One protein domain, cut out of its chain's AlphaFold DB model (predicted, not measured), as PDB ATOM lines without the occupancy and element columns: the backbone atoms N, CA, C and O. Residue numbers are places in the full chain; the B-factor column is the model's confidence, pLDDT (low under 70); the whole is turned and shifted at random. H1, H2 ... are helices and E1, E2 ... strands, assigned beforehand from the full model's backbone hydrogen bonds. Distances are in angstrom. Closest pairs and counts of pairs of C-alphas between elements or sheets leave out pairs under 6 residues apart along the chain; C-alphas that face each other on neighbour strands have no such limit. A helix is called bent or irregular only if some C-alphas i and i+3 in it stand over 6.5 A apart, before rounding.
ATOM      1  N   ASN A   2     -26.498 -13.533 -13.031       92.75
ATOM      2  CA  ASN A   2     -26.200 -13.463 -14.450       92.75
ATOM      3  C   ASN A   2     -26.597 -14.800 -15.074       92.75
ATOM      4  O   ASN A   2     -26.119 -15.853 -14.650       92.75
ATOM      5  N   ILE A   3     -27.519 -14.753 -16.034       94.62
ATOM      6  CA  ILE A   3     -28.053 -15.937 -16.704       94.62
ATOM      7  C   ILE A   3     -27.689 -15.851 -18.177       94.62
ATOM      8  O   ILE A   3     -28.029 -14.864 -18.829       94.62
ATOM      9  N   LEU A   4     -27.045 -16.891 -18.701       95.12
ATOM     10  CA  LEU A   4     -26.847 -17.052 -20.135       95.12
ATOM     11  C   LEU A   4     -27.936 -17.968 -20.698       95.12
ATOM     12  O   LEU A   4     -28.169 -19.055 -20.175       95.12
ATOM     13  N   ILE A   5     -28.598 -17.529 -21.766       96.12
ATOM     14  CA  ILE A   5     -29.588 -18.331 -22.487       96.12
ATOM     15  C   ILE A   5     -28.963 -18.771 -23.806       96.12
ATOM     16  O   ILE A   5     -28.512 -17.928 -24.580       96.12
ATOM     17  N   ILE A   6     -28.947 -20.078 -24.058       96.00
ATOM     18  CA  ILE A   6     -28.410 -20.661 -25.294       96.00
ATOM     19  C   ILE A   6     -29.457 -21.540 -25.980       96.00
ATOM     20  O   ILE A   6     -30.296 -22.158 -25.327       96.00
ATOM     21  N   GLY A   7     -29.400 -21.582 -27.307       95.19
ATOM     22  CA  GLY A   7     -30.239 -22.412 -28.177       95.19
ATOM     23  C   GLY A   7     -29.426 -22.920 -29.366       95.19
ATOM     24  O   GLY A   7     -28.207 -22.745 -29.371       95.19
ATOM     25  N   ASN A   8     -30.056 -23.566 -30.357       93.50
ATOM     26  CA  ASN A   8     -29.310 -24.399 -31.319       93.50
ATOM     27  C   ASN A   8     -28.269 -23.597 -32.117       93.50
ATOM     28  O   ASN A   8     -27.204 -24.097 -32.462       93.50
ATOM     29  N   GLY A   9     -28.521 -22.298 -32.319       94.31
ATOM     30  CA  GLY A   9     -27.551 -21.369 -32.901       94.31
ATOM     31  C   GLY A   9     -26.202 -21.317 -32.167       94.31
ATOM     32  O   GLY A   9     -25.192 -21.043 -32.802       94.31
ATOM     33  N   PHE A  10     -26.161 -21.622 -30.866       95.25
ATOM     34  CA  PHE A  10     -24.923 -21.762 -30.103       95.25
ATOM     35  C   PHE A  10     -24.098 -22.951 -30.599       95.25
ATOM     36  O   PHE A  10     -22.928 -22.767 -30.912       95.25
ATOM     37  N   ASP A  11     -24.685 -24.139 -30.732       95.31
ATOM     38  CA  ASP A  11     -23.979 -25.332 -31.218       95.31
ATOM     39  C   ASP A  11     -23.480 -25.109 -32.654       95.31
ATOM     40  O   ASP A  11     -22.311 -25.358 -32.961       95.31
ATOM     41  N   LEU A  12     -24.328 -24.514 -33.502       94.62
ATOM     42  CA  LEU A  12     -23.982 -24.155 -34.879       94.62
ATOM     43  C   LEU A  12     -22.841 -23.130 -34.959       94.62
ATOM     44  O   LEU A  12     -21.956 -23.269 -35.801       94.62
ATOM     45  N   ALA A  13     -22.815 -22.129 -34.074       94.31
ATOM     46  CA  ALA A  13     -21.728 -21.148 -34.010       94.31
ATOM     47  C   ALA A  13     -20.385 -21.769 -33.579       94.31
ATOM     48  O   ALA A  13     -19.331 -21.192 -33.843       94.31
ATOM     49  N   HIS A  14     -20.415 -22.952 -32.957       94.06
ATOM     50  CA  HIS A  14     -19.231 -23.748 -32.624       94.06
ATOM     51  C   HIS A  14     -18.938 -24.855 -33.649       94.06
ATOM     52  O   HIS A  14     -18.056 -25.680 -33.418       94.06
ATOM     53  N   GLY A  15     -19.645 -24.865 -34.784       92.38
ATOM     54  CA  GLY A  15     -19.419 -25.810 -35.877       92.38
ATOM     55  C   GLY A  15     -19.943 -27.221 -35.617       92.38
ATOM     56  O   GLY A  15     -19.562 -28.140 -36.336       92.38
ATOM     57  N   LEU A  16     -20.802 -27.416 -34.611       94.50
ATOM     58  CA  LEU A  16     -21.410 -28.719 -34.356       94.50
ATOM     59  C   LEU A  16     -22.560 -28.977 -35.345       94.50
ATOM     60  O   LEU A  16     -23.486 -28.158 -35.403       94.50
ATOM     61  N   GLY A 109     -32.588 -27.768 -48.044       64.69
ATOM     62  CA  GLY A 109     -33.043 -28.933 -47.289       64.69
ATOM     63  C   GLY A 109     -33.593 -28.591 -45.901       64.69
ATOM     64  O   GLY A 109     -33.704 -29.486 -45.066       64.69
ATOM     65  N   TRP A 110     -33.934 -27.326 -45.613       80.81
ATOM     66  CA  TRP A 110     -34.422 -26.941 -44.288       80.81
ATOM     67  C   TRP A 110     -35.677 -27.726 -43.876       80.81
ATOM     68  O   TRP A 110     -36.677 -27.807 -44.607       80.81
ATOM     69  N   ILE A 111     -35.620 -28.298 -42.676       89.38
ATOM     70  CA  ILE A 111     -36.700 -29.049 -42.048       89.38
ATOM     71  C   ILE A 111     -36.757 -28.713 -40.561       89.38
ATOM     72  O   ILE A 111     -35.723 -28.626 -39.895       89.38
ATOM     73  N   ASP A 112     -37.974 -28.534 -40.065       93.06
ATOM     74  CA  ASP A 112     -38.281 -28.256 -38.668       93.06
ATOM     75  C   ASP A 112     -39.218 -29.351 -38.171       93.06
ATOM     76  O   ASP A 112     -40.386 -29.392 -38.562       93.06
ATOM     77  N   PHE A 113     -38.686 -30.289 -37.383       96.75
ATOM     78  CA  PHE A 113     -39.447 -31.464 -36.963       96.75
ATOM     79  C   PHE A 113     -40.717 -31.060 -36.223       96.75
ATOM     80  O   PHE A 113     -41.769 -31.629 -36.491       96.75
ATOM     81  N   GLU A 114     -40.668 -30.052 -35.356       96.69
ATOM     82  CA  GLU A 114     -41.846 -29.612 -34.616       96.69
ATOM     83  C   GLU A 114     -42.960 -29.069 -35.510       96.69
ATOM     84  O   GLU A 114     -44.115 -29.447 -35.314       96.69
ATOM     85  N   SER A 115     -42.656 -28.234 -36.505       95.44
ATOM     86  CA  SER A 115     -43.672 -27.735 -37.442       95.44
ATOM     87  C   SER A 115     -44.290 -28.864 -38.261       95.44
ATOM     88  O   SER A 115     -45.508 -28.901 -38.446       95.44
ATOM     89  N   GLU A 116     -43.469 -29.809 -38.719       96.25
ATOM     90  CA  GLU A 116     -43.944 -30.970 -39.468       96.25
ATOM     91  C   GLU A 116     -44.809 -31.910 -38.602       96.25
ATOM     92  O   GLU A 116     -45.903 -32.299 -39.015       96.25
ATOM     93  N   ILE A 117     -44.378 -32.236 -37.373       97.50
ATOM     94  CA  ILE A 117     -45.181 -33.022 -36.414       97.50
ATOM     95  C   ILE A 117     -46.494 -32.292 -36.146       97.50
ATOM     96  O   ILE A 117     -47.557 -32.909 -36.155       97.50
ATOM     97  N   SER A 118     -46.439 -30.974 -35.951       97.31
ATOM     98  CA  SER A 118     -47.609 -30.156 -35.642       97.31
ATOM     99  C   SER A 118     -48.634 -30.220 -36.766       97.31
ATOM    100  O   SER A 118     -49.810 -30.467 -36.505       97.31
ATOM    101  N   LEU A 119     -48.194 -30.107 -38.022       96.06
ATOM    102  CA  LEU A 119     -49.061 -30.242 -39.190       96.06
ATOM    103  C   LEU A 119     -49.776 -31.601 -39.225       96.06
ATOM    104  O   LEU A 119     -50.989 -31.661 -39.450       96.06
ATOM    105  N   ILE A 120     -49.046 -32.690 -38.984       95.94
ATOM    106  CA  ILE A 120     -49.592 -34.052 -39.022       95.94
ATOM    107  C   ILE A 120     -50.569 -34.289 -37.869       95.94
ATOM    108  O   ILE A 120     -51.693 -34.735 -38.101       95.94
ATOM    109  N   ILE A 121     -50.186 -33.937 -36.641       97.19
ATOM    110  CA  ILE A 121     -51.019 -34.128 -35.447       97.19
ATOM    111  C   ILE A 121     -52.284 -33.269 -35.507       97.19
ATOM    112  O   ILE A 121     -53.373 -33.766 -35.225       97.19
ATOM    113  N   GLN A 122     -52.187 -32.017 -35.960       96.44
ATOM    114  CA  GLN A 122     -53.365 -31.178 -36.197       96.44
ATOM    115  C   GLN A 122     -54.294 -31.774 -37.256       96.44
ATOM    116  O   GLN A 122     -55.516 -31.671 -37.133       96.44
ATOM    117  N   THR A 123     -53.731 -32.414 -38.283       95.94
ATOM    118  CA  THR A 123     -54.523 -33.075 -39.321       95.94
ATOM    119  C   THR A 123     -55.252 -34.289 -38.752       95.94
ATOM    120  O   THR A 123     -56.465 -34.369 -38.923       95.94
ATOM    121  N   PHE A 124     -54.588 -35.164 -37.990       95.75
ATOM    122  CA  PHE A 124     -55.261 -36.278 -37.305       95.75
ATOM    123  C   PHE A 124     -56.327 -35.811 -36.306       95.75
ATOM    124  O   PHE A 124     -57.426 -36.362 -36.295       95.75
ATOM    125  N   ASN A 125     -56.058 -34.757 -35.530       95.25
ATOM    126  CA  ASN A 125     -57.053 -34.161 -34.636       95.25
ATOM    127  C   ASN A 125     -58.265 -33.634 -35.429       95.25
ATOM    128  O   ASN A 125     -59.406 -33.896 -35.057       95.25
ATOM    129  N   SER A 126     -58.050 -32.987 -36.583       95.25
ATOM    130  CA  SER A 126     -59.165 -32.566 -37.446       95.25
ATOM    131  C   SER A 126     -60.024 -33.742 -37.924       95.25
ATOM    132  O   SER A 126     -61.243 -33.651 -37.859       95.25
ATOM    133  N   VAL A 127     -59.405 -34.866 -38.309       95.50
ATOM    134  CA  VAL A 127     -60.133 -36.076 -38.722       95.50
ATOM    135  C   VAL A 127     -60.928 -36.650 -37.551       95.50
ATOM    136  O   VAL A 127     -62.081 -37.035 -37.722       95.50
ATOM    137  N   SER A 128     -60.350 -36.671 -36.347       95.62
ATOM    138  CA  SER A 128     -61.058 -37.118 -35.145       95.62
ATOM    139  C   SER A 128     -62.302 -36.274 -34.859       95.62
ATOM    140  O   SER A 128     -63.372 -36.821 -34.589       95.62
ATOM    141  N   ARG A 129     -62.208 -34.945 -35.005       94.25
ATOM    142  CA  ARG A 129     -63.370 -34.048 -34.877       94.25
ATOM    143  C   ARG A 129     -64.440 -34.339 -35.928       94.25
ATOM    144  O   ARG A 129     -65.607 -34.470 -35.568       94.25
ATOM    145  N   ASP A 130     -64.051 -34.534 -37.188       96.00
ATOM    146  CA  ASP A 130     -64.985 -34.885 -38.268       96.00
ATOM    147  C   ASP A 130     -65.715 -36.216 -37.983       96.00
ATOM    148  O   ASP A 130     -66.923 -36.350 -38.219       96.00
ATOM    149  N   ILE A 131     -65.006 -37.206 -37.423       95.69
ATOM    150  CA  ILE A 131     -65.588 -38.482 -36.974       95.69
ATOM    151  C   ILE A 131     -66.596 -38.241 -35.846       95.69
ATOM    152  O   ILE A 131     -67.721 -38.739 -35.919       95.69
ATOM    153  N   GLN A 132     -66.228 -37.466 -34.821       94.38
ATOM    154  CA  GLN A 132     -67.108 -37.157 -33.690       94.38
ATOM    155  C   GLN A 132     -68.390 -36.448 -34.139       94.38
ATOM    156  O   GLN A 132     -69.482 -36.843 -33.726       94.38
ATOM    157  N   GLU A 133     -68.287 -35.449 -35.016       95.12
ATOM    158  CA  GLU A 133     -69.449 -34.755 -35.581       95.12
ATOM    159  C   GLU A 133     -70.355 -35.697 -36.377       95.12
ATOM    160  O   GLU A 133     -71.583 -35.593 -36.319       95.12
ATOM    161  N   THR A 134     -69.761 -36.631 -37.120       95.56
ATOM    162  CA  THR A 134     -70.520 -37.610 -37.897       95.56
ATOM    163  C   THR A 134     -71.259 -38.589 -36.987       95.56
ATOM    164  O   THR A 134     -72.441 -38.853 -37.212       95.56
ATOM    165  N   ILE A 135     -70.616 -39.062 -35.917       94.38
ATOM    166  CA  ILE A 135     -71.240 -39.923 -34.900       94.38
ATOM    167  C   ILE A 135     -72.403 -39.199 -34.210       94.38
ATOM    168  O   ILE A 135     -73.478 -39.776 -34.054       94.38
ATOM    169  N   GLN A 136     -72.241 -37.918 -33.859       94.50
ATOM    170  CA  GLN A 136     -73.317 -37.109 -33.264       94.50
ATOM    171  C   GLN A 136     -74.543 -36.977 -34.181       94.50
ATOM    172  O   GLN A 136     -75.666 -36.846 -33.697       94.50
ATOM    173  N   LYS A 137     -74.345 -37.049 -35.503       95.81
ATOM    174  CA  LYS A 137     -75.410 -37.036 -36.520       95.81
ATOM    175  C   LYS A 137     -75.943 -38.439 -36.863       95.81
ATOM    176  O   LYS A 137     -76.746 -38.568 -37.782       95.81
ATOM    177  N   GLY A 138     -75.518 -39.481 -36.144       94.06
ATOM    178  CA  GLY A 138     -75.945 -40.871 -36.346       94.06
ATOM    179  C   GLY A 138     -75.160 -41.649 -37.411       94.06
ATOM    180  O   GLY A 138     -75.583 -42.734 -37.803       94.06
ATOM    181  N   GLY A 139     -74.039 -41.109 -37.900       92.81
ATOM    182  CA  GLY A 139     -73.118 -41.803 -38.801       92.81
ATOM    183  C   GLY A 139     -72.093 -42.679 -38.067       92.81
ATOM    184  O   GLY A 139     -72.093 -42.776 -36.843       92.81
ATOM    185  N   VAL A 140     -71.203 -43.327 -38.828       89.56
ATOM    186  CA  VAL A 140     -70.250 -44.338 -38.309       89.56
ATOM    187  C   VAL A 140     -68.767 -43.978 -38.477       89.56
ATOM    188  O   VAL A 140     -67.912 -44.716 -37.998       89.56
ATOM    189  N   GLY A 141     -68.447 -42.883 -39.169       93.00
ATOM    190  CA  GLY A 141     -67.081 -42.465 -39.496       93.00
ATOM    191  C   GLY A 141     -67.078 -41.391 -40.582       93.00
ATOM    192  O   GLY A 141     -68.145 -41.000 -41.053       93.00
ATOM    193  N   THR A 142     -65.899 -40.930 -40.995       94.00
ATOM    194  CA  THR A 142     -65.747 -39.885 -42.020       94.00
ATOM    195  C   THR A 142     -64.836 -40.334 -43.156       94.00
ATOM    196  O   THR A 142     -64.019 -41.234 -42.994       94.00
ATOM    197  N   VAL A 143     -64.943 -39.685 -44.307       92.19
ATOM    198  CA  VAL A 143     -63.963 -39.811 -45.389       92.19
ATOM    199  C   VAL A 143     -63.030 -38.609 -45.318       92.19
ATOM    200  O   VAL A 143     -63.479 -37.488 -45.078       92.19
ATOM    201  N   LEU A 144     -61.734 -38.826 -45.536       91.12
ATOM    202  CA  LEU A 144     -60.760 -37.740 -45.505       91.12
ATOM    203  C   LEU A 144     -61.039 -36.717 -46.610       91.12
ATOM    204  O   LEU A 144     -61.147 -37.051 -47.791       91.12
ATOM    205  N   SER A 145     -61.075 -35.441 -46.236       91.88
ATOM    206  CA  SER A 145     -61.067 -34.342 -47.199       91.88
ATOM    207  C   SER A 145     -59.785 -34.359 -48.038       91.88
ATOM    208  O   SER A 145     -58.730 -34.818 -47.593       91.88
ATOM    209  N   GLN A 146     -59.827 -33.760 -49.232       89.00
ATOM    210  CA  GLN A 146     -58.647 -33.664 -50.101       89.00
ATOM    211  C   GLN A 146     -57.441 -33.025 -49.395       89.00
ATOM    212  O   GLN A 146     -56.300 -33.426 -49.616       89.00
ATOM    213  N   ARG A 147     -57.682 -32.043 -48.515       91.25
ATOM    214  CA  ARG A 147     -56.622 -31.411 -47.722       91.25
ATOM    215  C   ARG A 147     -55.987 -32.400 -46.741       91.25
ATOM    216  O   ARG A 147     -54.763 -32.456 -46.679       91.25
ATOM    217  N   GLN A 148     -56.794 -33.158 -45.995       92.94
ATOM    218  CA  GLN A 148     -56.297 -34.171 -45.055       92.94
ATOM    219  C   GLN A 148     -55.520 -35.267 -45.795       92.94
ATOM    220  O   GLN A 148     -54.410 -35.596 -45.390       92.94
ATOM    221  N   LEU A 149     -56.046 -35.751 -46.927       88.88
ATOM    222  CA  LEU A 149     -55.362 -36.725 -47.784       88.88
ATOM    223  C   LEU A 149     -53.995 -36.221 -48.242       88.88
ATOM    224  O   LEU A 149     -53.007 -36.929 -48.091       88.88
ATOM    225  N   ASN A 150     -53.917 -34.991 -48.756       87.50
ATOM    226  CA  ASN A 150     -52.659 -34.429 -49.252       87.50
ATOM    227  C   ASN A 150     -51.578 -34.354 -48.163       87.50
ATOM    228  O   ASN A 150     -50.402 -34.550 -48.458       87.50
ATOM    229  N   VAL A 151     -51.969 -34.058 -46.921       89.88
ATOM    230  CA  VAL A 151     -51.038 -33.969 -45.788       89.88
ATOM    231  C   VAL A 151     -50.617 -35.358 -45.301       89.88
ATOM    232  O   VAL A 151     -49.437 -35.588 -45.045       89.88
ATOM    233  N   LEU A 152     -51.564 -36.294 -45.195       88.75
ATOM    234  CA  LEU A 152     -51.314 -37.628 -44.642       88.75
ATOM    235  C   LEU A 152     -50.771 -38.632 -45.670       88.75
ATOM    236  O   LEU A 152     -50.280 -39.686 -45.273       88.75
ATOM    237  N   ALA A 153     -50.805 -38.317 -46.968       83.19
ATOM    238  CA  ALA A 153     -50.402 -39.227 -48.043       83.19
ATOM    239  C   ALA A 153     -49.032 -39.879 -47.800       83.19
ATOM    240  O   ALA A 153     -48.912 -41.097 -47.901       83.19
ATOM    241  N   LEU A 154     -48.031 -39.094 -47.384       76.31
ATOM    242  CA  LEU A 154     -46.668 -39.581 -47.135       76.31
ATOM    243  C   LEU A 154     -46.580 -40.589 -45.970       76.31
ATOM    244  O   LEU A 154     -45.723 -41.475 -45.984       76.31
ATOM    245  N   PHE A 155     -47.471 -40.490 -44.974       75.00
ATOM    246  CA  PHE A 155     -47.567 -41.456 -43.869       75.00
ATOM    247  C   PHE A 155     -48.269 -42.748 -44.287       75.00
ATOM    248  O   PHE A 155     -47.898 -43.837 -43.848       75.00
ATOM    249  N   LEU A 156     -49.290 -42.621 -45.130       74.12
ATOM    250  CA  LEU A 156     -50.268 -43.673 -45.398       74.12
ATOM    251  C   LEU A 156     -49.932 -44.541 -46.621       74.12
ATOM    252  O   LEU A 156     -50.651 -45.496 -46.902       74.12
ATOM    253  N   GLU A 157     -48.817 -44.267 -47.304       60.12
ATOM    254  CA  GLU A 157     -48.328 -44.912 -48.540       60.12
ATOM    255  C   GLU A 157     -48.248 -46.457 -48.558       60.12
ATOM    256  O   GLU A 157     -47.966 -47.031 -49.605       60.12
ATOM    257  N   LYS A 158     -48.497 -47.163 -47.446       51.75
ATOM    258  CA  LYS A 158     -48.616 -48.636 -47.421       51.75
ATOM    259  C   LYS A 158     -50.056 -49.169 -47.529       51.75
ATOM    260  O   LYS A 158     -50.226 -50.385 -47.503       51.75
ATOM    261  N   MET A 159     -51.080 -48.326 -47.687       43.97
ATOM    262  CA  MET A 159     -52.413 -48.784 -48.108       43.97
ATOM    263  C   MET A 159     -52.614 -48.512 -49.604       43.97
ATOM    264  O   MET A 159     -52.662 -47.370 -50.045       43.97
ATOM    265  N   ASP A 160     -52.670 -49.606 -50.354       37.28
ATOM    266  CA  ASP A 160     -52.791 -49.769 -51.803       37.28
ATOM    267  C   ASP A 160     -53.414 -48.604 -52.621       37.28
ATOM    268  O   ASP A 160     -54.532 -48.148 -52.378       37.28
ATOM    269  N   SER A 161     -52.677 -48.189 -53.658       41.19
ATOM    270  CA  SER A 161     -53.145 -47.670 -54.954       41.19
ATOM    271  C   SER A 161     -54.346 -46.701 -54.974       41.19
ATOM    272  O   SER A 161     -55.491 -47.099 -55.183       41.19
ATOM    273  N   SER A 162     -54.047 -45.398 -54.869       44.47
ATOM    274  CA  SER A 162     -54.666 -44.233 -55.559       44.47
ATOM    275  C   SER A 162     -56.200 -44.047 -55.619       44.47
ATOM    276  O   SER A 162     -56.660 -43.065 -56.192       44.47
ATOM    277  N   SER A 163     -57.008 -44.909 -55.004       51.41
ATOM    278  CA  SER A 163     -58.475 -44.783 -54.944       51.41
ATOM    279  C   SER A 163     -59.055 -45.211 -53.596       51.41
ATOM    280  O   SER A 163     -60.007 -44.588 -53.134       51.41
ATOM    281  N   GLY A 164     -58.439 -46.185 -52.913       58.69
ATOM    282  CA  GLY A 164     -58.950 -46.717 -51.647       58.69
ATOM    283  C   GLY A 164     -59.042 -45.664 -50.544       58.69
ATOM    284  O   GLY A 164     -60.101 -45.495 -49.952       58.69
ATOM    285  N   MET A 165     -57.972 -44.893 -50.318       64.06
ATOM    286  CA  MET A 165     -57.879 -43.965 -49.181       64.06
ATOM    287  C   MET A 165     -58.883 -42.800 -49.247       64.06
ATOM    288  O   MET A 165     -59.404 -42.379 -48.218       64.06
ATOM    289  N   ALA A 166     -59.174 -42.300 -50.452       67.44
ATOM    290  CA  ALA A 166     -60.098 -41.185 -50.661       67.44
ATOM    291  C   ALA A 166     -61.572 -41.584 -50.520       67.44
ATOM    292  O   ALA A 166     -62.428 -40.715 -50.423       67.44
ATOM    293  N   THR A 167     -61.873 -42.883 -50.532       78.00
ATOM    294  CA  THR A 167     -63.223 -43.423 -50.307       78.00
ATOM    295  C   THR A 167     -63.336 -44.205 -49.002       78.00
ATOM    296  O   THR A 167     -64.430 -44.616 -48.621       78.00
ATOM    297  N   HIS A 168     -62.209 -44.439 -48.329       86.81
ATOM    298  CA  HIS A 168     -62.146 -45.193 -47.089       86.81
ATOM    299  C   HIS A 168     -62.809 -44.410 -45.959       86.81
ATOM    300  O   HIS A 168     -62.552 -43.218 -45.779       86.81
ATOM    301  N   VAL A 169     -63.665 -45.092 -45.201       91.00
ATOM    302  CA  VAL A 169     -64.359 -44.504 -44.055       91.00
ATOM    303  C   VAL A 169     -63.509 -44.724 -42.815       91.00
ATOM    304  O   VAL A 169     -63.457 -45.831 -42.286       91.00
ATOM    305  N   TRP A 170     -62.888 -43.644 -42.360       93.31
ATOM    306  CA  TRP A 170     -62.104 -43.570 -41.142       93.31
ATOM    307  C   TRP A 170     -63.006 -43.539 -39.919       93.31
ATOM    308  O   TRP A 170     -63.958 -42.754 -39.830       93.31
ATOM    309  N   LYS A 171     -62.665 -44.380 -38.954       94.56
ATOM    310  CA  LYS A 171     -63.327 -44.523 -37.667       94.56
ATOM    311  C   LYS A 171     -62.369 -44.209 -36.530       94.56
ATOM    312  O   LYS A 171     -61.169 -43.991 -36.713       94.56
ATOM    313  N   LYS A 172     -62.927 -44.181 -35.324       93.31
ATOM    314  CA  LYS A 172     -62.191 -43.854 -34.106       93.31
ATOM    315  C   LYS A 172     -61.029 -44.823 -33.861       93.31
ATOM    316  O   LYS A 172     -59.948 -44.381 -33.488       93.31
ATOM    317  N   GLU A 173     -61.212 -46.104 -34.170       93.88
ATOM    318  CA  GLU A 173     -60.191 -47.140 -33.989       93.88
ATOM    319  C   GLU A 173     -58.928 -46.871 -34.823       93.88
ATOM    320  O   GLU A 173     -57.817 -47.183 -34.399       93.88
ATOM    321  N   GLU A 174     -59.073 -46.258 -35.997       92.19
ATOM    322  CA  GLU A 174     -57.945 -45.935 -36.873       92.19
ATOM    323  C   GLU A 174     -57.186 -44.705 -36.384       92.19
ATOM    324  O   GLU A 174     -55.957 -44.674 -36.458       92.19
ATOM    325  N   ILE A 175     -57.899 -43.719 -35.830       94.44
ATOM    326  CA  ILE A 175     -57.276 -42.591 -35.130       94.44
ATOM    327  C   ILE A 175     -56.471 -43.095 -33.935       94.44
ATOM    328  O   ILE A 175     -55.320 -42.692 -33.771       94.44
ATOM    329  N   ASP A 176     -57.038 -43.997 -33.136       95.56
ATOM    330  CA  ASP A 176     -56.370 -44.537 -31.951       95.56
ATOM    331  C   ASP A 176     -55.129 -45.362 -32.336       95.56
ATOM    332  O   ASP A 176     -54.061 -45.179 -31.744       95.56
ATOM    333  N   PHE A 177     -55.227 -46.185 -33.388       94.19
ATOM    334  CA  PHE A 177     -54.086 -46.911 -33.952       94.19
ATOM    335  C   PHE A 177     -52.960 -45.965 -34.387       94.19
ATOM    336  O   PHE A 177     -51.808 -46.133 -33.974       94.19
ATOM    337  N   TRP A 178     -53.274 -44.952 -35.204       93.69
ATOM    338  CA  TRP A 178     -52.262 -44.019 -35.700       93.69
ATOM    339  C   TRP A 178     -51.692 -43.148 -34.587       93.69
ATOM    340  O   TRP A 178     -50.483 -42.935 -34.562       93.69
ATOM    341  N   LYS A 179     -52.509 -42.705 -33.626       96.31
ATOM    342  CA  LYS A 179     -52.030 -41.988 -32.439       96.31
ATOM    343  C   LYS A 179     -50.978 -42.816 -31.702       96.31
ATOM    344  O   LYS A 179     -49.889 -42.304 -31.436       96.31
ATOM    345  N   GLN A 180     -51.281 -44.080 -31.395       96.94
ATOM    346  CA  GLN A 180     -50.353 -44.965 -30.694       96.94
ATOM    347  C   GLN A 180     -49.066 -45.169 -31.503       96.94
ATOM    348  O   GLN A 180     -47.972 -44.942 -30.987       96.94
ATOM    349  N   LYS A 181     -49.192 -45.518 -32.789       95.44
ATOM    350  CA  LYS A 181     -48.049 -45.747 -33.680       95.44
ATOM    351  C   LYS A 181     -47.143 -44.518 -33.790       95.44
ATOM    352  O   LYS A 181     -45.926 -44.639 -33.682       95.44
ATOM    353  N   LEU A 182     -47.722 -43.332 -33.974       96.69
ATOM    354  CA  LEU A 182     -46.968 -42.083 -34.076       96.69
ATOM    355  C   LEU A 182     -46.294 -41.709 -32.755       96.69
ATOM    356  O   LEU A 182     -45.189 -41.176 -32.784       96.69
ATOM    357  N   LEU A 183     -46.921 -41.981 -31.609       97.75
ATOM    358  CA  LEU A 183     -46.319 -41.704 -30.307       97.75
ATOM    359  C   LEU A 183     -45.133 -42.640 -30.032       97.75
ATOM    360  O   LEU A 183     -44.064 -42.183 -29.626       97.75
ATOM    361  N   GLU A 184     -45.291 -43.936 -30.311       97.75
ATOM    362  CA  GLU A 184     -44.212 -44.927 -30.206       97.75
ATOM    363  C   GLU A 184     -43.031 -44.573 -31.119       97.75
ATOM    364  O   GLU A 184     -41.878 -44.567 -30.681       97.75
ATOM    365  N   ASP A 185     -43.307 -44.217 -32.373       97.94
ATOM    366  CA  ASP A 185     -42.271 -43.831 -33.329       97.94
ATOM    367  C   ASP A 185     -41.602 -42.504 -32.964       97.94
ATOM    368  O   ASP A 185     -40.406 -42.345 -33.215       97.94
ATOM    369  N   LEU A 186     -42.330 -41.561 -32.354       98.25
ATOM    370  CA  LEU A 186     -41.759 -40.301 -31.874       98.25
ATOM    371  C   LEU A 186     -40.789 -40.551 -30.716       98.25
ATOM    372  O   LEU A 186     -39.708 -39.961 -30.682       98.25
ATOM    373  N   ASN A 187     -41.127 -41.461 -29.798       98.19
ATOM    374  CA  ASN A 187     -40.225 -41.864 -28.717       98.19
ATOM    375  C   ASN A 187     -38.960 -42.533 -29.271       98.19
ATOM    376  O   ASN A 187     -37.851 -42.190 -28.859       98.19
ATOM    377  N   LYS A 188     -39.110 -43.422 -30.261       98.62
ATOM    378  CA  LYS A 188     -37.967 -44.052 -30.938       98.62
ATOM    379  C   LYS A 188     -37.090 -43.040 -31.676       98.62
ATOM    380  O   LYS A 188     -35.870 -43.081 -31.546       98.62
ATOM    381  N   LEU A 189     -37.702 -42.110 -32.411       98.56
ATOM    382  CA  LEU A 189     -37.003 -41.015 -33.087       98.56
ATOM    383  C   LEU A 189     -36.228 -40.159 -32.081       98.56
ATOM    384  O   LEU A 189     -35.064 -39.852 -32.310       98.56
ATOM    385  N   THR A 190     -36.868 -39.790 -30.969       98.44
ATOM    386  CA  THR A 190     -36.254 -38.971 -29.915       98.44
ATOM    387  C   THR A 190     -35.027 -39.668 -29.337       98.44
ATOM    388  O   THR A 190     -33.987 -39.035 -29.175       98.44
ATOM    389  N   ARG A 191     -35.110 -40.982 -29.096       98.31
ATOM    390  CA  ARG A 191     -33.965 -41.764 -28.627       98.31
ATOM    391  C   ARG A 191     -32.869 -41.902 -29.692       98.31
ATOM    392  O   ARG A 191     -31.695 -41.790 -29.364       98.31
ATOM    393  N   ALA A 192     -33.220 -42.074 -30.966       98.56
ATOM    394  CA  ALA A 192     -32.233 -42.098 -32.050       98.56
ATOM    395  C   ALA A 192     -31.498 -40.751 -32.176       98.56
ATOM    396  O   ALA A 192     -30.280 -40.719 -32.356       98.56
ATOM    397  N   LEU A 193     -32.224 -39.639 -32.019       98.56
ATOM    398  CA  LEU A 193     -31.649 -38.297 -31.959       98.56
ATOM    399  C   LEU A 193     -30.737 -38.131 -30.735       98.56
ATOM    400  O   LEU A 193     -29.675 -37.526 -30.841       98.56
ATOM    401  N   GLU A 194     -31.110 -38.691 -29.586       98.38
ATOM    402  CA  GLU A 194     -30.261 -38.683 -28.395       98.38
ATOM    403  C   GLU A 194     -28.932 -39.412 -28.626       98.38
ATOM    404  O   GLU A 194     -27.883 -38.865 -28.285       98.38
ATOM    405  N   ILE A 195     -28.950 -40.597 -29.246       98.00
ATOM    406  CA  ILE A 195     -27.728 -41.336 -29.612       98.00
ATOM    407  C   ILE A 195     -26.866 -40.488 -30.547       98.00
ATOM    408  O   ILE A 195     -25.684 -40.292 -30.285       98.00
ATOM    409  N   TYR A 196     -27.457 -39.904 -31.590       98.12
ATOM    410  CA  TYR A 196     -26.739 -39.009 -32.495       98.12
ATOM    411  C   TYR A 196     -26.031 -37.867 -31.747       98.12
ATOM    412  O   TYR A 196     -24.843 -37.619 -31.949       98.12
ATOM    413  N   LEU A 197     -26.732 -37.192 -30.836       97.88
ATOM    414  CA  LEU A 197     -26.191 -36.044 -30.108       97.88
ATOM    415  C   LEU A 197     -25.180 -36.426 -29.014       97.88
ATOM    416  O   LEU A 197     -24.249 -35.664 -28.750       97.88
ATOM    417  N   SER A 198     -25.365 -37.571 -28.355       95.94
ATOM    418  CA  SER A 198     -24.553 -37.985 -27.200       95.94
ATOM    419  C   SER A 198     -23.404 -38.929 -27.548       95.94
ATOM    420  O   SER A 198     -22.441 -38.983 -26.784       95.94
ATOM    421  N   ASP A 199     -23.453 -39.599 -28.700       94.38
ATOM    422  CA  ASP A 199     -22.397 -40.483 -29.200       94.38
ATOM    423  C   ASP A 199     -21.658 -39.867 -30.396       94.38
ATOM    424  O   ASP A 199     -20.456 -39.638 -30.336       94.38
ATOM    425  N   TYR A 200     -22.355 -39.492 -31.473       95.31
ATOM    426  CA  TYR A 200     -21.683 -38.956 -32.665       95.31
ATOM    427  C   TYR A 200     -21.205 -37.508 -32.473       95.31
ATOM    428  O   TYR A 200     -20.026 -37.207 -32.659       95.31
ATOM    429  N   ILE A 201     -22.088 -36.595 -32.052       95.56
ATOM    430  CA  ILE A 201     -21.746 -35.168 -31.885       95.56
ATOM    431  C   ILE A 201     -20.798 -34.924 -30.705       95.56
ATOM    432  O   ILE A 201     -19.977 -33.997 -30.729       95.56
ATOM    433  N   SER A 202     -20.855 -35.764 -29.674       89.31
ATOM    434  CA  SER A 202     -19.942 -35.674 -28.533       89.31
ATOM    435  C   SER A 202     -18.481 -35.958 -28.917       89.31
ATOM    436  O   SER A 202     -17.582 -35.418 -28.273       89.31
ATOM    437  N   ASN A 203     -18.241 -36.686 -30.015       86.75
ATOM    438  CA  ASN A 203     -16.908 -36.991 -30.541       86.75
ATOM    439  C   ASN A 203     -16.283 -35.861 -31.381       86.75
ATOM    440  O   ASN A 203     -15.108 -35.935 -31.744       86.75
ATOM    441  N   PHE A 204     -17.020 -34.787 -31.684       89.88
ATOM    442  CA  PHE A 204     -16.456 -33.649 -32.412       89.88
ATOM    443  C   PHE A 204     -15.485 -32.863 -31.534       89.88
ATOM    444  O   PHE A 204     -15.830 -32.445 -30.426       89.88
ATOM    445  N   MET A 205     -14.282 -32.616 -32.059       83.25
ATOM    446  CA  MET A 205     -13.303 -31.726 -31.438       83.25
ATOM    447  C   MET A 205     -13.829 -30.294 -31.462       83.25
ATOM    448  O   MET A 205     -14.183 -29.770 -32.517       83.25
ATOM    449  N   LEU A 206     -13.869 -29.659 -30.294       83.00
ATOM    450  CA  LEU A 206     -14.362 -28.296 -30.161       83.00
ATOM    451  C   LEU A 206     -13.211 -27.297 -30.244       83.00
ATOM    452  O   LEU A 206     -12.117 -27.535 -29.735       83.00
ATOM    453  N   GLY A 207     -13.469 -26.172 -30.913       80.19
ATOM    454  CA  GLY A 207     -12.515 -25.075 -31.007       80.19
ATOM    455  C   GLY A 207     -12.320 -24.353 -29.672       80.19
ATOM    456  O   GLY A 207     -12.976 -24.639 -28.673       80.19
ATOM    457  N   ASN A 208     -11.466 -23.332 -29.681       81.12
ATOM    458  CA  ASN A 208     -11.117 -22.566 -28.486       81.12
ATOM    459  C   ASN A 208     -12.277 -21.747 -27.888       81.12
ATOM    460  O   ASN A 208     -12.006 -20.976 -26.986       81.12
ATOM    461  N   GLY A 209     -13.527 -21.857 -28.345       86.88
ATOM    462  CA  GLY A 209     -14.648 -21.016 -27.913       86.88
ATOM    463  C   GLY A 209     -14.627 -19.598 -28.498       86.88
ATOM    464  O   GLY A 209     -13.600 -19.100 -28.959       86.88
ATOM    465  N   LEU A 210     -15.788 -18.949 -28.487       91.69
ATOM    466  CA  LEU A 210     -16.023 -17.618 -29.038       91.69
ATOM    467  C   LEU A 210     -15.565 -16.530 -28.048       91.69
ATOM    468  O   LEU A 210     -15.909 -16.617 -26.863       91.69
ATOM    469  N   PRO A 211     -14.834 -15.488 -28.498       91.12
ATOM    470  CA  PRO A 211     -14.354 -14.413 -27.625       91.12
ATOM    471  C   PRO A 211     -15.466 -13.752 -26.806       91.12
ATOM    472  O   PRO A 211     -15.307 -13.548 -25.606       91.12
ATOM    473  N   ASP A 212     -16.615 -13.496 -27.428       91.56
ATOM    474  CA  ASP A 212     -17.738 -12.808 -26.783       91.56
ATOM    475  C   ASP A 212     -18.337 -13.615 -25.627       91.56
ATOM    476  O   ASP A 212     -18.787 -13.034 -24.645       91.56
ATOM    477  N   ILE A 213     -18.292 -14.950 -25.707       93.19
ATOM    478  CA  ILE A 213     -18.761 -15.834 -24.634       93.19
ATOM    479  C   ILE A 213     -17.706 -15.939 -23.526       93.19
ATOM    480  O   ILE A 213     -18.048 -15.908 -22.347       93.19
ATOM    481  N   LYS A 214     -16.417 -16.002 -23.883       90.94
ATOM    482  CA  LYS A 214     -15.316 -16.023 -22.900       90.94
ATOM    483  C   LYS A 214     -15.235 -14.763 -22.052       90.94
ATOM    484  O   LYS A 214     -14.829 -14.832 -20.899       90.94
ATOM    485  N   ASN A 215     -15.577 -13.626 -22.646       92.12
ATOM    486  CA  ASN A 215     -15.495 -12.319 -22.004       92.12
ATOM    487  C   ASN A 215     -16.754 -11.975 -21.195       92.12
ATOM    488  O   ASN A 215     -16.861 -10.859 -20.683       92.12
ATOM    489  N   LEU A 216     -17.716 -12.900 -21.084       93.25
ATOM    490  CA  LEU A 216     -18.885 -12.703 -20.237       93.25
ATOM    491  C   LEU A 216     -18.472 -12.545 -18.767       93.25
ATOM    492  O   LEU A 216     -17.493 -13.148 -18.317       93.25
ATOM    493  N   PRO A 217     -19.229 -11.755 -17.983       92.12
ATOM    494  CA  PRO A 217     -19.050 -11.731 -16.542       92.12
ATOM    495  C   PRO A 217     -19.356 -13.111 -15.947       92.12
ATOM    496  O   PRO A 217     -19.965 -13.964 -16.590       92.12
ATOM    497  N   TYR A 218     -18.989 -13.294 -14.680       92.12
ATOM    498  CA  TYR A 218     -19.320 -14.492 -13.911       92.12
ATOM    499  C   TYR A 218     -20.792 -14.888 -14.085       92.12
ATOM    500  O   TYR A 218     -21.675 -14.055 -13.863       92.12
ATOM    501  N   LEU A 219     -21.053 -16.134 -14.484       94.31
ATOM    502  CA  LEU A 219     -22.400 -16.646 -14.718       94.31
ATOM    503  C   LEU A 219     -22.867 -17.448 -13.511       94.31
ATOM    504  O   LEU A 219     -22.157 -18.305 -13.005       94.31
ATOM    505  N   ASP A 220     -24.093 -17.195 -13.071       94.12
ATOM    506  CA  ASP A 220     -24.716 -17.980 -12.005       94.12
ATOM    507  C   ASP A 220     -25.492 -19.169 -12.592       94.12
ATOM    508  O   ASP A 220     -25.613 -20.220 -11.968       94.12
ATOM    509  N   LYS A 221     -26.045 -19.005 -13.803       94.31
ATOM    510  CA  LYS A 221     -26.903 -20.014 -14.424       94.31
ATOM    511  C   LYS A 221     -26.825 -20.015 -15.949       94.31
ATOM    512  O   LYS A 221     -26.742 -18.960 -16.579       94.31
ATOM    513  N   ILE A 222     -26.971 -21.198 -16.535       94.50
ATOM    514  CA  ILE A 222     -27.168 -21.409 -17.968       94.50
ATOM    515  C   ILE A 222     -28.518 -22.062 -18.201       94.50
ATOM    516  O   ILE A 222     -28.812 -23.144 -17.694       94.50
ATOM    517  N   LEU A 223     -29.340 -21.380 -18.988       95.12
ATOM    518  CA  LEU A 223     -30.603 -21.894 -19.476       95.12
ATOM    519  C   LEU A 223     -30.395 -22.392 -20.907       95.12
ATOM    520  O   LEU A 223     -30.279 -21.594 -21.839       95.12
ATOM    521  N   SER A 224     -30.326 -23.709 -21.069       95.12
ATOM    522  CA  SER A 224     -30.088 -24.344 -22.360       95.12
ATOM    523  C   SER A 224     -31.391 -24.836 -22.975       95.12
ATOM    524  O   SER A 224     -32.114 -25.642 -22.388       95.12
ATOM    525  N   PHE A 225     -31.665 -24.377 -24.191       95.00
ATOM    526  CA  PHE A 225     -32.643 -24.986 -25.088       95.00
ATOM    527  C   PHE A 225     -32.010 -26.073 -25.970       95.00
ATOM    528  O   PHE A 225     -32.737 -26.784 -26.658       95.00
ATOM    529  N   ASN A 226     -30.681 -26.232 -25.927       95.00
ATOM    530  CA  ASN A 226     -29.974 -27.322 -26.601       95.00
ATOM    531  C   ASN A 226     -30.032 -28.585 -25.772       95.00
ATOM    532  O   ASN A 226     -30.000 -28.526 -24.543       95.00
ATOM    533  N   TYR A 227     -30.011 -29.719 -26.460       96.50
ATOM    534  CA  TYR A 227     -29.869 -31.024 -25.829       96.50
ATOM    535  C   TYR A 227     -28.403 -31.355 -25.498       96.50
ATOM    536  O   TYR A 227     -28.146 -32.154 -24.600       96.50
ATOM    537  N   THR A 228     -27.433 -30.773 -26.213       96.25
ATOM    538  CA  THR A 228     -26.002 -31.061 -26.019       96.25
ATOM    539  C   THR A 228     -25.420 -30.305 -24.819       96.25
ATOM    540  O   THR A 228     -25.956 -29.297 -24.357       96.25
ATOM    541  N   CYS A 229     -24.265 -30.759 -24.328       93.94
ATOM    542  CA  CYS A 229     -23.469 -30.069 -23.309       93.94
ATOM    543  C   CYS A 229     -22.336 -29.208 -23.897       93.94
ATOM    544  O   CYS A 229     -21.282 -29.061 -23.272       93.94
ATOM    545  N   ALA A 230     -22.518 -28.652 -25.104       94.19
ATOM    546  CA  ALA A 230     -21.466 -27.924 -25.821       94.19
ATOM    547  C   ALA A 230     -20.828 -26.813 -24.973       94.19
ATOM    548  O   ALA A 230     -19.604 -26.711 -24.923       94.19
ATOM    549  N   TYR A 231     -21.635 -26.040 -24.234       94.69
ATOM    550  CA  TYR A 231     -21.109 -24.996 -23.355       94.69
ATOM    551  C   TYR A 231     -20.082 -25.556 -22.362       94.69
ATOM    552  O   TYR A 231     -18.971 -25.044 -22.268       94.69
ATOM    553  N   GLN A 232     -20.425 -26.631 -21.651       92.25
ATOM    554  CA  GLN A 232     -19.572 -27.189 -20.594       92.25
ATOM    555  C   GLN A 232     -18.292 -27.777 -21.165       92.25
ATOM    556  O   GLN A 232     -17.227 -27.638 -20.572       92.25
ATOM    557  N   ARG A 233     -18.386 -28.378 -22.354       91.56
ATOM    558  CA  ARG A 233     -17.229 -28.923 -23.067       91.56
ATOM    559  C   ARG A 233     -16.250 -27.833 -23.526       91.56
ATOM    560  O   ARG A 233     -15.062 -28.116 -23.612       91.56
ATOM    561  N   ILE A 234     -16.723 -26.617 -23.824       92.38
ATOM    562  CA  ILE A 234     -15.897 -25.527 -24.385       92.38
ATOM    563  C   ILE A 234     -15.399 -24.561 -23.311       92.38
ATOM    564  O   ILE A 234     -14.232 -24.178 -23.307       92.38
ATOM    565  N   TYR A 235     -16.297 -24.127 -22.430       92.06
ATOM    566  CA  TYR A 235     -16.057 -23.050 -21.468       92.06
ATOM    567  C   TYR A 235     -15.854 -23.570 -20.039       92.06
ATOM    568  O   TYR A 235     -15.453 -22.806 -19.164       92.06
ATOM    569  N   GLY A 236     -16.087 -24.867 -19.813       85.06
ATOM    570  CA  GLY A 236     -15.976 -25.508 -18.509       85.06
ATOM    571  C   GLY A 236     -17.185 -25.270 -17.603       85.06
ATOM    572  O   GLY A 236     -18.163 -24.608 -17.956       85.06
ATOM    573  N   GLU A 237     -17.096 -25.834 -16.402       82.88
ATOM    574  CA  GLU A 237     -18.028 -25.611 -15.299       82.88
ATOM    575  C   GLU A 237     -17.265 -25.036 -14.102       82.88
ATOM    576  O   GLU A 237     -16.068 -25.273 -13.933       82.88
ATOM    577  N   HIS A 238     -17.962 -24.295 -13.244       87.00
ATOM    578  CA  HIS A 238     -17.464 -23.938 -11.917       87.00
ATOM    579  C   HIS A 238     -18.484 -24.357 -10.851       87.00
ATOM    580  O   HIS A 238     -19.666 -24.462 -11.172       87.00
ATOM    581  N   PRO A 239     -18.080 -24.545  -9.577       86.75
ATOM    582  CA  PRO A 239     -18.919 -25.190  -8.555       86.75
ATOM    583  C   PRO A 239     -20.301 -24.566  -8.320       86.75
ATOM    584  O   PRO A 239     -21.200 -25.242  -7.833       86.75
ATOM    585  N   PHE A 240     -20.471 -23.285  -8.649       87.88
ATOM    586  CA  PHE A 240     -21.732 -22.557  -8.479       87.88
ATOM    587  C   PHE A 240     -22.492 -22.289  -9.791       87.88
ATOM    588  O   PHE A 240     -23.456 -21.532  -9.772       87.88
ATOM    589  N   LEU A 241     -22.052 -22.847 -10.927       91.88
ATOM    590  CA  LEU A 241     -22.743 -22.677 -12.209       91.88
ATOM    591  C   LEU A 241     -23.892 -23.677 -12.299       91.88
ATOM    592  O   LEU A 241     -23.660 -24.879 -12.418       91.88
ATOM    593  N   GLU A 242     -25.130 -23.194 -12.278       92.31
ATOM    594  CA  GLU A 242     -26.300 -24.056 -12.453       92.31
ATOM    595  C   GLU A 242     -26.645 -24.244 -13.937       92.31
ATOM    596  O   GLU A 242     -26.675 -23.282 -14.704       92.31
ATOM    597  N   PHE A 243     -26.998 -25.468 -14.336       92.25
ATOM    598  CA  PHE A 243     -27.507 -25.769 -15.678       92.25
ATOM    599  C   PHE A 243     -28.975 -26.175 -15.629       92.25
ATOM    600  O   PHE A 243     -29.386 -26.992 -14.808       92.25
ATOM    601  N   ASP A 244     -29.761 -25.630 -16.551       92.62
ATOM    602  CA  ASP A 244     -31.173 -25.952 -16.717       92.62
ATOM    603  C   ASP A 244     -31.464 -26.222 -18.191       92.62
ATOM    604  O   ASP A 244     -31.468 -25.309 -19.019       92.62
ATOM    605  N   TYR A 245     -31.669 -27.498 -18.512       94.62
ATOM    606  CA  TYR A 245     -31.971 -27.967 -19.859       94.62
ATOM    607  C   TYR A 245     -33.481 -28.015 -20.061       94.62
ATOM    608  O   TYR A 245     -34.164 -28.952 -19.641       94.62
ATOM    609  N   VAL A 246     -34.016 -26.991 -20.723       93.94
ATOM    610  CA  VAL A 246     -35.464 -26.785 -20.862       93.94
ATOM    611  C   VAL A 246     -36.125 -27.913 -21.653       93.94
ATOM    612  O   VAL A 246     -37.317 -28.163 -21.482       93.94
ATOM    613  N   HIS A 247     -35.394 -28.553 -22.566       94.50
ATOM    614  CA  HIS A 247     -35.899 -29.642 -23.411       94.50
ATOM    615  C   HIS A 247     -35.228 -30.979 -23.084       94.50
ATOM    616  O   HIS A 247     -35.280 -31.897 -23.890       94.50
ATOM    617  N   GLY A 248     -34.621 -31.107 -21.902       95.62
ATOM    618  CA  GLY A 248     -33.819 -32.278 -21.555       95.62
ATOM    619  C   GLY A 248     -32.415 -32.229 -22.148       95.62
ATOM    620  O   GLY A 248     -32.064 -31.318 -22.900       95.62
ATOM    621  N   LYS A 249     -31.597 -33.202 -21.754       95.94
ATOM    622  CA  LYS A 249     -30.174 -33.287 -22.085       95.94
ATOM    623  C   LYS A 249     -29.905 -34.658 -22.683       95.94
ATOM    624  O   LYS A 249     -30.285 -35.655 -22.083       95.94
ATOM    625  N   ALA A 250     -29.224 -34.689 -23.822       97.12
ATOM    626  CA  ALA A 250     -28.838 -35.937 -24.453       97.12
ATOM    627  C   ALA A 250     -27.796 -36.674 -23.596       97.12
ATOM    628  O   ALA A 250     -26.767 -36.094 -23.231       97.12
ATOM    629  N   ASP A 251     -28.055 -37.945 -23.293       95.69
ATOM    630  CA  ASP A 251     -27.152 -38.807 -22.534       95.69
ATOM    631  C   ASP A 251     -27.165 -40.237 -23.086       95.69
ATOM    632  O   ASP A 251     -28.205 -40.896 -23.174       95.69
ATOM    633  N   LEU A 252     -25.983 -40.751 -23.425       93.38
ATOM    634  CA  LEU A 252     -25.844 -42.084 -24.004       93.38
ATOM    635  C   LEU A 252     -26.234 -43.189 -23.008       93.38
ATOM    636  O   LEU A 252     -26.618 -44.282 -23.418       93.38
ATOM    637  N   ARG A 253     -26.182 -42.893 -21.700       94.19
ATOM    638  CA  ARG A 253     -26.565 -43.819 -20.623       94.19
ATOM    639  C   ARG A 253     -28.073 -44.023 -20.514       94.19
ATOM    640  O   ARG A 253     -28.484 -45.005 -19.900       94.19
ATOM    641  N   ASN A 254     -28.870 -43.109 -21.070       95.44
ATOM    642  CA  ASN A 254     -30.315 -43.273 -21.134       95.44
ATOM    643  C   ASN A 254     -30.685 -44.418 -22.089       95.44
ATOM    644  O   ASN A 254     -29.871 -44.907 -22.868       95.44
ATOM    645  N   ASP A 255     -31.945 -44.814 -22.042       94.75
ATOM    646  CA  ASP A 255     -32.632 -45.682 -22.988       94.75
ATOM    647  C   ASP A 255     -33.949 -45.011 -23.419       94.75
ATOM    648  O   ASP A 255     -34.235 -43.861 -23.071       94.75
ATOM    649  N   ILE A 256     -34.782 -45.718 -24.183       93.12
ATOM    650  CA  ILE A 256     -36.063 -45.179 -24.663       93.12
ATOM    651  C   ILE A 256     -37.035 -44.779 -23.534       93.12
ATOM    652  O   ILE A 256     -37.895 -43.933 -23.760       93.12
ATOM    653  N   GLN A 257     -36.915 -45.362 -22.336       92.38
ATOM    654  CA  GLN A 257     -37.799 -45.082 -21.197       92.38
ATOM    655  C   GLN A 257     -37.259 -43.952 -20.314       92.38
ATOM    656  O   GLN A 257     -38.030 -43.177 -19.756       92.38
ATOM    657  N   SER A 258     -35.936 -43.848 -20.193       95.00
ATOM    658  CA  SER A 258     -35.252 -42.860 -19.346       95.00
ATOM    659  C   SER A 258     -34.864 -41.575 -20.081       95.00
ATOM    660  O   SER A 258     -34.522 -40.585 -19.434       95.00
ATOM    661  N   THR A 259     -34.959 -41.544 -21.415       95.31
ATOM    662  CA  THR A 259     -34.688 -40.337 -22.203       95.31
ATOM    663  C   THR A 259     -35.580 -39.162 -21.790       95.31
ATOM    664  O   THR A 259     -36.806 -39.157 -21.969       95.31
ATOM    665  N   ASN A 260     -34.953 -38.101 -21.283       94.62
ATOM    666  CA  ASN A 260     -35.660 -36.898 -20.851       94.62
ATOM    667  C   ASN A 260     -35.789 -35.832 -21.957       94.62
ATOM    668  O   ASN A 260     -36.354 -34.761 -21.715       94.62
ATOM    669  N   MET A 261     -35.314 -36.122 -23.176       97.06
ATOM    670  CA  MET A 261     -35.405 -35.203 -24.308       97.06
ATOM    671  C   MET A 261     -36.860 -34.925 -24.707       97.06
ATOM    672  O   MET A 261     -37.683 -35.833 -24.831       97.06
ATOM    673  N   VAL A 262     -37.178 -33.653 -24.922       96.81
ATOM    674  CA  VAL A 262     -38.499 -33.162 -25.327       96.81
ATOM    675  C   VAL A 262     -38.447 -32.792 -26.804       96.81
ATOM    676  O   VAL A 262     -37.818 -31.798 -27.165       96.81
ATOM    677  N   LEU A 263     -39.138 -33.572 -27.633       96.81
ATOM    678  CA  LEU A 263     -39.317 -33.361 -29.074       96.81
ATOM    679  C   LEU A 263     -40.821 -33.354 -29.384       96.81
ATOM    680  O   LEU A 263     -41.354 -34.207 -30.088       96.81
ATOM    681  N   GLY A 264     -41.533 -32.439 -28.734       95.19
ATOM    682  CA  GLY A 264     -42.973 -32.261 -28.893       95.19
ATOM    683  C   GLY A 264     -43.307 -31.018 -29.705       95.19
ATOM    684  O   GLY A 264     -42.421 -30.286 -30.128       95.19
ATOM    685  N   ILE A 265     -44.593 -30.724 -29.839       97.00
ATOM    686  CA  ILE A 265     -45.112 -29.527 -30.511       97.00
ATOM    687  C   ILE A 265     -45.654 -28.518 -29.504       97.00
ATOM    688  O   ILE A 265     -46.009 -28.872 -28.376       97.00
ATOM    689  N   ASP A 266     -45.699 -27.249 -29.891       94.62
ATOM    690  CA  ASP A 266     -46.371 -26.239 -29.081       94.62
ATOM    691  C   ASP A 266     -47.894 -26.429 -29.107       94.62
ATOM    692  O   ASP A 266     -48.451 -27.161 -29.928       94.62
ATOM    693  N   GLU A 267     -48.571 -25.793 -28.153       93.19
ATOM    694  CA  GLU A 267     -50.029 -25.790 -28.112       93.19
ATOM    695  C   GLU A 267     -50.589 -25.071 -29.343       93.19
ATOM    696  O   GLU A 267     -50.218 -23.930 -29.615       93.19
ATOM    697  N   TYR A 268     -51.494 -25.739 -30.056       91.25
ATOM    698  CA  TYR A 268     -52.149 -25.221 -31.257       91.25
ATOM    699  C   TYR A 268     -53.657 -25.017 -31.065       91.25
ATOM    700  O   TYR A 268     -54.319 -24.480 -31.950       91.25
ATOM    701  N   LEU A 269     -54.224 -25.475 -29.944       89.12
ATOM    702  CA  LEU A 269     -55.630 -25.277 -29.619       89.12
ATOM    703  C   LEU A 269     -55.852 -23.925 -28.941       89.12
ATOM    704  O   LEU A 269     -55.071 -23.491 -28.091       89.12
ATOM    705  N   GLU A 270     -56.973 -23.297 -29.279       88.88
ATOM    706  CA  GLU A 270     -57.374 -21.995 -28.752       88.88
ATOM    707  C   GLU A 270     -58.556 -22.107 -27.779       88.88
ATOM    708  O   GLU A 270     -59.351 -23.050 -27.830       88.88
ATOM    709  N   GLY A 271     -58.681 -21.116 -26.892       88.56
ATOM    710  CA  GLY A 271     -59.791 -20.999 -25.943       88.56
ATOM    711  C   GLY A 271     -59.985 -22.247 -25.077       88.56
ATOM    712  O   GLY A 271     -59.026 -22.900 -24.674       88.56
ATOM    713  N   ASP A 272     -61.246 -22.590 -24.823       85.50
ATOM    714  CA  ASP A 272     -61.651 -23.742 -24.012       85.50
ATOM    715  C   ASP A 272     -61.139 -25.092 -24.536       85.50
ATOM    716  O   ASP A 272     -60.999 -26.036 -23.758       85.50
ATOM    717  N   ALA A 273     -60.883 -25.213 -25.845       82.06
ATOM    718  CA  ALA A 273     -60.415 -26.465 -26.432       82.06
ATOM    719  C   ALA A 273     -59.031 -26.845 -25.894       82.06
ATOM    720  O   ALA A 273     -58.757 -28.025 -25.704       82.06
ATOM    721  N   ARG A 274     -58.197 -25.853 -25.563       84.12
ATOM    722  CA  ARG A 274     -56.879 -26.059 -24.953       84.12
ATOM    723  C   ARG A 274     -56.934 -26.895 -23.673       84.12
ATOM    724  O   ARG A 274     -56.049 -27.716 -23.452       84.12
ATOM    725  N   ASP A 275     -57.959 -26.678 -22.852       82.00
ATOM    726  CA  ASP A 275     -58.094 -27.324 -21.543       82.00
ATOM    727  C   ASP A 275     -58.937 -28.610 -21.601       82.00
ATOM    728  O   ASP A 275     -58.886 -29.427 -20.681       82.00
ATOM    729  N   LYS A 276     -59.724 -28.794 -22.671       83.75
ATOM    730  CA  LYS A 276     -60.702 -29.888 -22.806       83.75
ATOM    731  C   LYS A 276     -60.268 -30.987 -23.777       83.75
ATOM    732  O   LYS A 276     -60.588 -32.149 -23.542       83.75
ATOM    733  N   ASP A 277     -59.571 -30.645 -24.859       85.88
ATOM    734  CA  ASP A 277     -59.104 -31.617 -25.850       85.88
ATOM    735  C   ASP A 277     -57.710 -32.134 -25.473       85.88
ATOM    736  O   ASP A 277     -56.673 -31.481 -25.641       85.88
ATOM    737  N   LEU A 278     -57.731 -33.352 -24.935       90.50
ATOM    738  CA  LEU A 278     -56.564 -34.089 -24.471       90.50
ATOM    739  C   LEU A 278     -56.165 -35.210 -25.438       90.50
ATOM    740  O   LEU A 278     -55.270 -35.987 -25.117       90.50
ATOM    741  N   GLU A 279     -56.808 -35.330 -26.607       93.44
ATOM    742  CA  GLU A 279     -56.649 -36.507 -27.467       93.44
ATOM    743  C   GLU A 279     -55.211 -36.685 -27.957       93.44
ATOM    744  O   GLU A 279     -54.745 -37.811 -28.046       93.44
ATOM    745  N   PHE A 280     -54.490 -35.595 -28.213       96.00
ATOM    746  CA  PHE A 280     -53.093 -35.618 -28.664       96.00
ATOM    747  C   PHE A 280     -52.151 -34.900 -27.688       96.00
ATOM    748  O   PHE A 280     -51.110 -34.372 -28.085       96.00
ATOM    749  N   ILE A 281     -52.515 -34.841 -26.402       95.62
ATOM    750  CA  ILE A 281     -51.741 -34.113 -25.391       95.62
ATOM    751  C   ILE A 281     -50.307 -34.641 -25.249       95.62
ATOM    752  O   ILE A 281     -49.395 -33.857 -24.990       95.62
ATOM    753  N   GLU A 282     -50.080 -35.933 -25.491       96.75
ATOM    754  CA  GLU A 282     -48.773 -36.587 -25.365       96.75
ATOM    755  C   GLU A 282     -47.731 -36.054 -26.365       96.75
ATOM    756  O   GLU A 282     -46.523 -36.121 -26.118       96.75
ATOM    757  N   PHE A 283     -48.183 -35.450 -27.466       97.69
ATOM    758  CA  PHE A 283     -47.317 -34.798 -28.446       97.69
ATOM    759  C   PHE A 283     -46.905 -33.384 -28.023       97.69
ATOM    760  O   PHE A 283     -45.973 -32.826 -28.595       97.69
ATOM    761  N   LYS A 284     -47.563 -32.775 -27.027       96.12
ATOM    762  CA  LYS A 284     -47.338 -31.370 -26.658       96.12
ATOM    763  C   LYS A 284     -46.110 -31.212 -25.753       96.12
ATOM    764  O   LYS A 284     -45.972 -31.906 -24.742       96.12
ATOM    765  N   LYS A 285     -45.248 -30.224 -26.042       94.56
ATOM    766  CA  LYS A 285     -44.011 -29.941 -25.277       94.56
ATOM    767  C   LYS A 285     -44.284 -29.761 -23.786       94.56
ATOM    768  O   LYS A 285     -43.502 -30.228 -22.962       94.56
ATOM    769  N   PHE A 286     -45.373 -29.083 -23.414       91.50
ATOM    770  CA  PHE A 286     -45.677 -28.845 -22.000       91.50
ATOM    771  C   PHE A 286     -45.946 -30.150 -21.240       91.50
ATOM    772  O   PHE A 286     -45.490 -30.285 -20.106       91.50
ATOM    773  N   PHE A 287     -46.658 -31.097 -21.860       93.31
ATOM    774  CA  PHE A 287     -46.976 -32.387 -21.261       93.31
ATOM    775  C   PHE A 287     -45.708 -33.222 -21.131       93.31
ATOM    776  O   PHE A 287     -45.398 -33.700 -20.044       93.31
ATOM    777  N   GLN A 288     -44.913 -33.292 -22.201       94.81
ATOM    778  CA  GLN A 288     -43.633 -33.996 -22.195       94.81
ATOM    779  C   GLN A 288     -42.674 -33.448 -21.132       94.81
ATOM    780  O   GLN A 288     -42.056 -34.232 -20.425       94.81
ATOM    781  N   ARG A 289     -42.583 -32.121 -20.951       93.62
ATOM    782  CA  ARG A 289     -41.754 -31.514 -19.890       93.62
ATOM    783  C   ARG A 289     -42.210 -31.902 -18.487       93.62
ATOM    784  O   ARG A 289     -41.369 -32.117 -17.625       93.62
ATOM    785  N   ILE A 290     -43.521 -31.983 -18.247       90.44
ATOM    786  CA  ILE A 290     -44.058 -32.443 -16.957       90.44
ATOM    787  C   ILE A 290     -43.725 -33.921 -16.756       90.44
ATOM    788  O   ILE A 290     -43.187 -34.280 -15.718       90.44
ATOM    789  N   HIS A 291     -44.017 -34.753 -17.756       91.06
ATOM    790  CA  HIS A 291     -43.815 -36.198 -17.686       91.06
ATOM    791  C   HIS A 291     -42.338 -36.590 -17.538       91.06
ATOM    792  O   HIS A 291     -42.025 -37.520 -16.809       91.06
ATOM    793  N   LYS A 292     -41.433 -35.859 -18.200       91.75
ATOM    794  CA  LYS A 292     -39.979 -36.088 -18.184       91.75
ATOM    795  C   LYS A 292     -39.236 -35.242 -17.146       91.75
ATOM    796  O   LYS A 292     -38.010 -35.219 -17.144       91.75
ATOM    797  N   GLU A 293     -39.971 -34.503 -16.315       88.44
ATOM    798  CA  GLU A 293     -39.441 -33.654 -15.241       88.44
ATOM    799  C   GLU A 293     -38.389 -32.619 -15.697       88.44
ATOM    800  O   GLU A 293     -37.484 -32.236 -14.953       88.44
ATOM    801  N   THR A 294     -38.518 -32.104 -16.924       83.25
ATOM    802  CA  THR A 294     -37.606 -31.096 -17.486       83.25
ATOM    803  C   THR A 294     -38.172 -29.678 -17.396       83.25
ATOM    804  O   THR A 294     -39.381 -29.446 -17.315       83.25
ATOM    805  N   GLY A 295     -37.286 -28.674 -17.367       66.06
ATOM    806  CA  GLY A 295     -37.676 -27.259 -17.311       66.06
ATOM    807  C   GLY A 295     -38.381 -26.822 -16.014       66.06
ATOM    808  O   GLY A 295     -38.972 -25.739 -15.967       66.06
ATOM    809  N   GLY A 296     -38.332 -27.627 -14.945       60.28
ATOM    810  CA  GLY A 296     -38.936 -27.305 -13.644       60.28
ATOM    811  C   GLY A 296     -38.349 -26.048 -12.987       60.28
ATOM    812  O   GLY A 296     -39.064 -25.275 -12.340       60.28
ATOM    813  N   TYR A 297     -37.067 -25.767 -13.230       55.22
ATOM    814  CA  TYR A 297     -36.383 -24.602 -12.673       55.22
ATOM    815  C   TYR A 297     -36.810 -23.272 -13.311       55.22
ATOM    816  O   TYR A 297     -36.738 -22.245 -12.633       55.22
ATOM    817  N   MET A 298     -37.341 -23.255 -14.540       52.53
ATOM    818  CA  MET A 298     -37.982 -22.061 -15.119       52.53
ATOM    819  C   MET A 298     -39.177 -21.607 -14.270       52.53
ATOM    820  O   MET A 298     -39.304 -20.423 -13.953       52.53
ATOM    821  N   LYS A 299     -40.023 -22.546 -13.817       50.22
ATOM    822  CA  LYS A 299     -41.182 -22.236 -12.958       50.22
ATOM    823  C   LYS A 299     -40.755 -21.729 -11.576       50.22
ATOM    824  O   LYS A 299     -41.374 -20.800 -11.057       50.22
ATOM    825  N   ALA A 300     -39.702 -22.294 -10.986       50.91
ATOM    826  CA  ALA A 300     -39.185 -21.864  -9.683       50.91
ATOM    827  C   ALA A 300     -38.418 -20.527  -9.755       50.91
ATOM    828  O   ALA A 300     -38.583 -19.661  -8.891       50.91
ATOM    829  N   GLY A 301     -37.618 -20.328 -10.806       48.84
ATOM    830  CA  GLY A 301     -36.837 -19.116 -11.051       48.84
ATOM    831  C   GLY A 301     -37.706 -17.898 -11.360       48.84
ATOM    832  O   GLY A 301     -37.507 -16.843 -10.759       48.84
ATOM    833  N   LEU A 302     -38.733 -18.047 -12.208       49.75
ATOM    834  CA  LEU A 302     -39.690 -16.969 -12.500       49.75
ATOM    835  C   LEU A 302     -40.503 -16.564 -11.259       49.75
ATOM    836  O   LEU A 302     -40.741 -15.376 -11.044       49.75
ATOM    837  N   ARG A 303     -40.866 -17.520 -10.388       44.53
ATOM    838  CA  ARG A 303     -41.503 -17.216  -9.092       44.53
ATOM    839  C   ARG A 303     -40.580 -16.411  -8.173       44.53
ATOM    840  O   ARG A 303     -41.029 -15.436  -7.578       44.53
ATOM    841  N   LYS A 304     -39.287 -16.756  -8.099       46.03
ATOM    842  CA  LYS A 304     -38.292 -15.982  -7.332       46.03
ATOM    843  C   LYS A 304     -38.075 -14.570  -7.898       46.03
ATOM    844  O   LYS A 304     -37.909 -13.638  -7.117       46.03
ATOM    845  N   PHE A 305     -38.117 -14.390  -9.220       47.78
ATOM    846  CA  PHE A 305     -38.048 -13.066  -9.857       47.78
ATOM    847  C   PHE A 305     -39.297 -12.210  -9.599       47.78
ATOM    848  O   PHE A 305     -39.165 -11.018  -9.338       47.78
ATOM    849  N   SER A 306     -40.490 -12.812  -9.632       42.66
ATOM    850  CA  SER A 306     -41.756 -12.134  -9.310       42.66
ATOM    851  C   SER A 306     -41.779 -11.617  -7.865       42.66
ATOM    852  O   SER A 306     -42.142 -10.472  -7.616       42.66
ATOM    853  N   LEU A 307     -41.277 -12.413  -6.915       41.41
ATOM    854  CA  LEU A 307     -41.211 -12.033  -5.499       41.41
ATOM    855  C   LEU A 307     -40.213 -10.899  -5.210       41.41
ATOM    856  O   LEU A 307     -40.428 -10.129  -4.281       41.41
ATOM    857  N   ARG A 308     -39.145 -10.759  -6.007       44.34
ATOM    858  CA  ARG A 308     -38.149  -9.680  -5.846       44.34
ATOM    859  C   ARG A 308     -38.561  -8.341  -6.463       44.34
ATOM    860  O   ARG A 308     -37.888  -7.355  -6.204       44.34
ATOM    861  N   LYS A 309     -39.626  -8.292  -7.271       42.62
ATOM    862  CA  LYS A 309     -40.183  -7.033  -7.803       42.62
ATOM    863  C   LYS A 309     -41.196  -6.363  -6.866       42.62
ATOM    864  O   LYS A 309     -41.617  -5.251  -7.159       42.62
ATOM    865  N   ASN A 310     -41.570  -7.023  -5.768       39.47
ATOM    866  CA  ASN A 310     -42.526  -6.526  -4.773       39.47
ATOM    867  C   ASN A 310     -41.853  -6.114  -3.444       39.47
ATOM    868  O   ASN A 310     -42.502  -6.157  -2.399       39.47
ATOM    869  N   ILE A 311     -40.565  -5.750  -3.474       35.62
ATOM    870  CA  ILE A 311     -39.824  -5.154  -2.348       35.62
ATOM    871  C   ILE A 311     -39.189  -3.860  -2.841       35.62
ATOM    872  O   ILE A 311     -38.588  -3.903  -3.939       35.62
TER     873      ILE A 311
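Overview. This is residues 2 to 16 and 109 to 311 of the 311 residues of an uncharacterized protein of Ruminococcus sp. AM46-18 (UniProt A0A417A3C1). The model is a long body with two ends joined by the long helix H5: at one end a small sheet, E1, E2 and E3, with the short helices H1, H6 and H7 round it, at the other H2 running back along the first part of H5, with H3 packed on H2 and H4 next to H3. Residues 270 to 276, of which 273 to 276 belong to H8, stick out as a loop, and residues 299 to 311, of which 299 to 308 belong to H10, stick out as an arm. The 218 printed residues have ten named helices and three named strands, in the order E1 H1 H2 H3 H4 H5 H6 E2 H7 E3 H8 H9 H10. The class is mostly helix, and the sheet, in the order E1 E2 E3, is parallel. The whole is loose, with a radius of gyration of the C-alphas of 21.7 A and spans of 66 by 47 by 29 A.

Arrangement. E1, residues 3 to 6, is parallel to E2, residues 221 to 224, with N 4 and O 221 3.0 A apart. E2 is parallel to E3, residues 242 to 245, with N 222 and O 242 2.8 A apart. E2, H7, residues 230 to 235, and E3 form a strand-helix-strand unit, a helix between two parallel neighbour strands, with a right-handed crossover. H7 only grazes the sheet with residues 230 to 232. H1, residues 8 to 13, is close to H7 but not clearly touching: the closest C-alphas, of Asp 11 and Ala 230, are 6.5 A apart. H2, residues 113 to 136, touches H5, residues 172 to 203, opposite ways at a shallow tilt of 10 degrees, closest at the C-alphas of Ser 128 and Ile 175, 6.7 A; H5 does this with residues 172 to 175 alone. H2 touches H3, residues 146 to 156, closest at the C-alphas of Thr 123 and Gln 148, 6.1 A. H4, residues 164 to 167, only just touches H3, with 3 pairs of C-alphas within 8 A, closest at Leu 149 and Ala 166, 7.1 A. H10, residues 296 to 308, only grazes the sheet with residues 296 to 298. Every O i to N i+4 pair is within hydrogen-bond range in H1, H2, H7, H9, residues 285 to 291, and H10; in H3 it is 5 of 7, in H5 25 of 28.

Along the chain. E1 begins at C-alpha 3, (-28.053, -15.937, -16.704). H2 is 34.5 A long and H5 45.9 A. H3 is irregular: C-alphas 151 and 154 are 7.2 A apart. H6, residues 211 to 214, and H8, residues 273 to 276, touch no helix. H10, 19.3 A long, ends at C-alpha 308, (-38.149, -9.680, -5.846).

Size, cuts and confidence. The C-alphas farthest apart, of Ser 161 and Ile 311, are 68.9 A apart. Residues 17 to 108 are not printed; C-alphas 16 and 109 are 17.4 A apart across the cut. The link E3 to H8, 27 residues, is long. Confidence is under 70 at residue 109, residues 157 to 166 and residues 295 to 311.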